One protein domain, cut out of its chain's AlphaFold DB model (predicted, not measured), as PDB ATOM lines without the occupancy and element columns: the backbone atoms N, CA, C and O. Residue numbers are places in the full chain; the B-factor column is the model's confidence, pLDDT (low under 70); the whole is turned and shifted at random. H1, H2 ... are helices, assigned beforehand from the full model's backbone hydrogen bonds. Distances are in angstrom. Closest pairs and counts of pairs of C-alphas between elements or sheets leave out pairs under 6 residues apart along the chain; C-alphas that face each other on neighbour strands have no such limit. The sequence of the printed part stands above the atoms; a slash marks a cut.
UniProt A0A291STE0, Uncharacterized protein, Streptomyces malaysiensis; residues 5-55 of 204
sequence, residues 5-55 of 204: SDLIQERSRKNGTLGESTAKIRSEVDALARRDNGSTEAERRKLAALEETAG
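AT A GLANCE: This is residues 5 to 55 of the 204 residues of an uncharacterized protein of Streptomyces malaysiensis (UniProt A0A291STE0). One long, straight helix, H1, makes the length, and after it residues 37 to 40 make a turn from which a shorter helix, H2, folds back, giving an open hook with arms of unequal length. The printed part has 51 residues with two named helices, H1 then H2, and no named strand; the class is all helix. It is extended, with a radius of gyration of the C-alphas of 16.5 A and spans of 52 by 23 by 6 A.

IN THESE COORDINATES: Find C-alpha 5 at (181.993, 138.873, 189.699); from there H1, residues 5 to 36, runs 46.8 A to C-alpha 36 at (143.723, 116.078, 204.133). H2, residues 41 to 53, runs 18.7 A and ends at C-alpha 53 at (146.717, 127.810, 183.563).

HOW THE PARTS SIT: Look first along H1, where residues 5 to 33 stand free. A tight link of 4 residues leads to H2. The two helices are only just apart, their closest C-alphas 8.2 A from each other. In H2 every O i to N i+4 pair is within hydrogen-bond range; in H1, 27 of 28 are.

THE WHOLE: The two C-alphas farthest apart, those of Ser 5 and Thr 40, are 52.3 A apart. The printed part has no cut. Mean pLDDT of the printed part is 84.5; look for low confidence, under 70, at residues 36 to 37.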
ATOM      1  N   SER A   5     182.504 139.974 190.516       83.38
ATOM      2  CA  SER A   5     181.993 138.873 189.699       83.38
ATOM      3  C   SER A   5     181.833 137.563 190.477       83.38
ATOM      4  O   SER A   5     180.846 136.860 190.272       83.38
ATOM      5  N   ASP A   6     182.740 137.257 191.409       87.00
ATOM      6  CA  ASP A   6     182.676 136.032 192.216       87.00
ATOM      7  C   ASP A   6     181.493 136.097 193.189       87.00
ATOM      8  O   ASP A   6     180.726 135.141 193.310       87.00
ATOM      9  N   LEU A   7     181.284 137.265 193.807       89.75
ATOM     10  CA  LEU A   7     180.156 137.507 194.706       89.75
ATOM     11  C   LEU A   7     178.811 137.424 193.969       89.75
ATOM     12  O   LEU A   7     177.862 136.846 194.494       89.75
ATOM     13  N   ILE A   8     178.711 137.974 192.754       87.56
ATOM     14  CA  ILE A   8     177.488 137.881 191.939       87.56
ATOM     15  C   ILE A   8     177.166 136.416 191.623       87.56
ATOM     16  O   ILE A   8     176.019 135.994 191.774       87.56
ATOM     17  N   GLN A   9     178.170 135.625 191.236       87.19
ATOM     18  CA  GLN A   9     177.990 134.203 190.941       87.19
ATOM     19  C   GLN A   9     177.584 133.405 192.184       87.19
ATOM     20  O   GLN A   9     176.669 132.584 192.119       87.19
ATOM     21  N   GLU A  10     178.201 133.677 193.333       91.88
ATOM     22  CA  GLU A  10     177.824 133.068 194.609       91.88
ATOM     23  C   GLU A  10     176.363 133.381 194.973       91.88
ATOM     24  O   GLU A  10     175.591 132.476 195.299       91.88
ATOM     25  N   ARG A  11     175.951 134.651 194.867       92.00
ATOM     26  CA  ARG A  11     174.570 135.076 195.146       92.00
ATOM     27  C   ARG A  11     173.572 134.457 194.169       92.00
ATOM     28  O   ARG A  11     172.526 133.994 194.612       92.00
ATOM     29  N   SER A  12     173.914 134.384 192.882       89.31
ATOM     30  CA  SER A  12     173.098 133.726 191.851       89.31
ATOM     31  C   SER A  12     172.880 132.241 192.165       89.31
ATOM     32  O   SER A  12     171.746 131.759 192.143       89.31
ATOM     33  N   ARG A  13     173.940 131.517 192.558       90.06
ATOM     34  CA  ARG A  13     173.842 130.107 192.986       90.06
ATOM     35  C   ARG A  13     172.969 129.952 194.223       90.06
ATOM     36  O   ARG A  13     172.092 129.097 194.239       90.06
ATOM     37  N   LYS A  14     173.167 130.807 195.231       92.25
ATOM     38  CA  LYS A  14     172.357 130.793 196.455       92.25
ATOM     39  C   LYS A  14     170.874 131.015 196.156       92.25
ATOM     40  O   LYS A  14     170.039 130.313 196.719       92.25
ATOM     41  N   ASN A  15     170.551 131.950 195.261       90.44
ATOM     42  CA  ASN A  15     169.176 132.185 194.817       90.44
ATOM     43  C   ASN A  15     168.598 130.959 194.099       90.44
ATOM     44  O   ASN A  15     167.464 130.588 194.383       90.44
ATOM     45  N   GLY A  16     169.390 130.290 193.254       87.38
ATOM     46  CA  GLY A  16     169.002 129.025 192.622       87.38
ATOM     47  C   GLY A  16     168.641 127.939 193.636       87.38
ATOM     48  O   GLY A  16     167.534 127.412 193.609       87.38
ATOM     49  N   THR A  17     169.526 127.672 194.601       89.75
ATOM     50  CA  THR A  17     169.292 126.667 195.657       89.75
ATOM     51  C   THR A  17     168.074 126.995 196.527       89.75
ATOM     52  O   THR A  17     167.312 126.102 196.906       89.75
ATOM     53  N   LEU A  18     167.864 128.275 196.852       88.94
ATOM     54  CA  LEU A  18     166.663 128.708 197.570       88.94
ATOM     55  C   LEU A  18     165.404 128.499 196.720       88.94
ATOM     56  O   LEU A  18     164.413 127.998 197.245       88.94
ATOM     57  N   GLY A  19     165.456 128.799 195.419       85.25
ATOM     58  CA  GLY A  19     164.359 128.547 194.482       85.25
ATOM     59  C   GLY A  19     163.977 127.067 194.393       85.25
ATOM     60  O   GLY A  19     162.796 126.732 194.476       85.25
ATOM     61  N   GLU A  20     164.962 126.170 194.310       86.81
ATOM     62  CA  GLU A  20     164.743 124.714 194.340       86.81
ATOM     63  C   GLU A  20     164.105 124.259 195.660       86.81
ATOM     64  O   GLU A  20     163.165 123.462 195.670       86.81
ATOM     65  N   SER A  21     164.573 124.809 196.784       88.06
ATOM     66  CA  SER A  21     164.024 124.507 198.111       88.06
ATOM     67  C   SER A  21     162.570 124.969 198.239       88.06
ATOM     68  O   SER A  21     161.723 124.218 198.724       88.06
ATOM     69  N   THR A  22     162.247 126.172 197.756       84.94
ATOM     70  CA  THR A  22     160.869 126.683 197.716       84.94
ATOM     71  C   THR A  22     159.976 125.815 196.831       84.94
ATOM     72  O   THR A  22     158.860 125.494 197.237       84.94
ATOM     73  N   ALA A  23     160.461 125.385 195.660       83.50
ATOM     74  CA  ALA A  23     159.720 124.484 194.777       83.50
ATOM     75  C   ALA A  23     159.399 123.149 195.469       83.50
ATOM     76  O   ALA A  23     158.260 122.681 195.424       83.50
ATOM     77  N   LYS A  24     160.383 122.570 196.167       86.81
ATOM     78  CA  LYS A  24     160.216 121.319 196.915       86.81
ATOM     79  C   LYS A  24     159.184 121.457 198.035       86.81
ATOM     80  O   LYS A  24     158.253 120.661 198.096       86.81
ATOM     81  N   ILE A  25     159.315 122.484 198.877       87.00
ATOM     82  CA  ILE A  25     158.397 122.720 200.001       87.00
ATOM     83  C   ILE A  25     156.965 122.922 199.498       87.00
ATOM     84  O   ILE A  25     156.032 122.372 200.074       87.00
ATOM     85  N   ARG A  26     156.769 123.651 198.394       80.88
ATOM     86  CA  ARG A  26     155.435 123.805 197.795       80.88
ATOM     87  C   ARG A  26     154.851 122.481 197.328       80.88
ATOM     88  O   ARG A  26     153.710 122.184 197.654       80.88
ATOM     89  N   SER A  27     155.645 121.657 196.645       82.56
ATOM     90  CA  SER A  27     155.192 120.327 196.237       82.56
ATOM     91  C   SER A  27     154.799 119.453 197.433       82.56
ATOM     92  O   SER A  27     153.865 118.656 197.323       82.56
ATOM     93  N   GLU A  28     155.505 119.567 198.561       86.12
ATOM     94  CA  GLU A  28     155.157 118.870 199.802       86.12
ATOM     95  C   GLU A  28     153.836 119.399 200.376       86.12
ATOM     96  O   GLU A  28     152.934 118.603 200.633       86.12
ATOM     97  N   VAL A  29     153.678 120.723 200.489       83.50
ATOM     98  CA  VAL A  29     152.432 121.370 200.937       83.50
ATOM     99  C   VAL A  29     151.244 120.940 200.072       83.50
ATOM    100  O   VAL A  29     150.232 120.501 200.614       83.50
ATOM    101  N   ASP A  30     151.379 120.958 198.746       77.56
ATOM    102  CA  ASP A  30     150.318 120.543 197.823       77.56
ATOM    103  C   ASP A  30     149.965 119.055 197.984       77.56
ATOM    104  O   ASP A  30     148.802 118.654 197.880       77.56
ATOM    105  N   ALA A  31     150.960 118.202 198.241       81.81
ATOM    106  CA  ALA A  31     150.748 116.777 198.479       81.81
ATOM    107  C   ALA A  31     150.083 116.490 199.835       81.81
ATOM    108  O   ALA A  31     149.330 115.519 199.941       81.81
ATOM    109  N   LEU A  32     150.356 117.294 200.867       82.88
ATOM    110  CA  LEU A  32     149.648 117.215 202.147       82.88
ATOM    111  C   LEU A  32     148.210 117.718 202.001       82.88
ATOM    112  O   LEU A  32     147.282 116.998 202.358       82.88
ATOM    113  N   ALA A  33     148.011 118.884 201.381       74.56
ATOM    114  CA  ALA A  33     146.687 119.457 201.152       74.56
ATOM    115  C   ALA A  33     145.768 118.501 200.373       74.56
ATOM    116  O   ALA A  33     144.594 118.368 200.698       74.56
ATOM    117  N   ARG A  34     146.295 117.767 199.383       73.88
ATOM    118  CA  ARG A  34     145.528 116.747 198.645       73.88
ATOM    119  C   ARG A  34     145.118 115.532 199.483       73.88
ATOM    120  O   ARG A  34     144.151 114.871 199.118       73.88
ATOM    121  N   ARG A  35     145.848 115.210 200.555       73.62
ATOM    122  CA  ARG A  35     145.540 114.072 201.439       73.62
ATOM    123  C   ARG A  35     144.493 114.409 202.497       73.62
ATOM    124  O   ARG A  35     143.775 113.507 202.908       73.62
ATOM    125  N   ASP A  36     144.400 115.675 202.893       65.31
ATOM    126  CA  ASP A  36     143.723 116.078 204.133       65.31
ATOM    127  C   ASP A  36     142.406 116.852 203.923       65.31
ATOM    128  O   ASP A  36     141.784 117.305 204.877       65.31
ATOM    129  N   ASN A  37     141.960 117.059 202.678       63.66
ATOM    130  CA  ASN A  37     141.003 118.138 202.399       63.66
ATOM    131  C   ASN A  37     139.525 117.754 202.249       63.66
ATOM    132  O   ASN A  37     138.732 118.647 201.971       63.66
ATOM    133  N   GLY A  38     139.123 116.482 202.362       70.94
ATOM    134  CA  GLY A  38     137.717 116.098 202.131       70.94
ATOM    135  C   GLY A  38     137.148 116.594 200.788       70.94
ATOM    136  O   GLY A  38     135.932 116.684 200.634       70.94
ATOM    137  N   SER A  39     138.024 116.951 199.833       76.25
ATOM    138  CA  SER A  39     137.632 117.654 198.614       76.25
ATOM    139  C   SER A  39     136.792 116.765 197.724       76.25
ATOM    140  O   SER A  39     137.033 115.559 197.562       76.25
ATOM    141  N   THR A  40     135.821 117.386 197.079       84.19
ATOM    142  CA  THR A  40     135.064 116.749 196.017       84.19
ATOM    143  C   THR A  40     135.952 116.538 194.792       84.19
ATOM    144  O   THR A  40     136.941 117.237 194.548       84.19
ATOM    145  N   GLU A  41     135.578 115.571 193.962       84.38
ATOM    146  CA  GLU A  41     136.249 115.342 192.682       84.38
ATOM    147  C   GLU A  41     136.197 116.578 191.766       84.38
ATOM    148  O   GLU A  41     137.139 116.853 191.024       84.38
ATOM    149  N   ALA A  42     135.122 117.366 191.859       86.88
ATOM    150  CA  ALA A  42     134.972 118.611 191.113       86.88
ATOM    151  C   ALA A  42     136.010 119.671 191.527       86.88
ATOM    152  O   ALA A  42     136.625 120.298 190.664       86.88
ATOM    153  N   GLU A  43     136.259 119.840 192.828       85.94
ATOM    154  CA  GLU A  43     137.259 120.786 193.342       85.94
ATOM    155  C   GLU A  43     138.678 120.386 192.944       85.94
ATOM    156  O   GLU A  43     139.457 121.237 192.513       85.94
ATOM    157  N   ARG A  44     139.006 119.087 192.994       83.69
ATOM    158  CA  ARG A  44     140.312 118.588 192.533       83.69
ATOM    159  C   ARG A  44     140.555 118.876 191.055       83.69
ATOM    160  O   ARG A  44     141.653 119.292 190.688       83.69
ATOM    161  N   ARG A  45     139.538 118.695 190.208       86.44
ATOM    162  CA  ARG A  45     139.624 119.026 188.775       86.44
ATOM    163  C   ARG A  45     139.779 120.525 188.545       86.44
ATOM    164  O   ARG A  45     140.592 120.924 187.715       86.44
ATOM    165  N   LYS A  46     139.044 121.351 189.298       88.25
ATOM    166  CA  LYS A  46     139.162 122.815 189.235       88.25
ATOM    167  C   LYS A  46     140.569 123.274 189.619       88.25
ATOM    168  O   LYS A  46     141.152 124.075 188.896       88.25
ATOM    169  N   LEU A  47     141.134 122.733 190.700       85.44
ATOM    170  CA  LEU A  47     142.502 123.030 191.128       85.44
ATOM    171  C   LEU A  47     143.525 122.644 190.051       85.44
ATOM    172  O   LEU A  47     144.345 123.474 189.677       85.44
ATOM    173  N   ALA A  48     143.421 121.434 189.495       84.88
ATOM    174  CA  ALA A  48     144.335 120.973 188.451       84.88
ATOM    175  C   ALA A  48     144.319 121.879 187.206       84.88
ATOM    176  O   ALA A  48     145.378 122.208 186.674       84.88
ATOM    177  N   ALA A  49     143.134 122.324 186.773       87.31
ATOM    178  CA  ALA A  49     142.993 123.248 185.647       87.31
ATOM    179  C   ALA A  49     143.589 124.640 185.944       87.31
ATOM    180  O   ALA A  49     144.186 125.269 185.066       87.31
ATOM    181  N   LEU A  50     143.457 125.119 187.186       88.12
ATOM    182  CA  LEU A  50     144.066 126.376 187.626       88.12
ATOM    183  C   LEU A  50     145.592 126.278 187.687       88.12
ATOM    184  O   LEU A  50     146.261 127.182 187.202       88.12
ATOM    185  N   GLU A  51     146.149 125.189 188.219       86.62
ATOM    186  CA  GLU A  51     147.600 124.956 188.262       86.62
ATOM    187  C   GLU A  51     148.217 124.887 186.854       86.62
ATOM    188  O   GLU A  51     149.311 125.406 186.618       86.62
ATOM    189  N   GLU A  52     147.507 124.283 185.895       86.25
ATOM    190  CA  GLU A  52     147.922 124.264 184.489       86.25
ATOM    191  C   GLU A  52     147.938 125.679 183.894       86.25
ATOM    192  O   GLU A  52     148.949 126.104 183.332       86.25
ATOM    193  N   THR A  53     146.855 126.438 184.087       85.69
ATOM    194  CA  THR A  53     146.717 127.810 183.563       85.69
ATOM    195  C   THR A  53     147.698 128.782 184.224       85.69
ATOM    196  O   THR A  53     148.247 129.664 183.565       85.69
ATOM    197  N   ALA A  54     147.965 128.605 185.519       89.00
ATOM    198  CA  ALA A  54     148.942 129.383 186.275       89.00
ATOM    199  C   ALA A  54     150.394 129.022 185.920       89.00
ATOM    200  O   ALA A  54     151.314 129.731 186.318       89.00
ATOM    201  N   GLY A  55     150.620 127.930 185.182       91.88
ATOM    202  CA  GLY A  55     151.951 127.479 184.788       91.88
ATOM    203  C   GLY A  55     152.795 126.935 185.944       91.88
ATOM    204  O   GLY A  55     154.016 126.857 185.809       91.88
TER     205      GLY A  55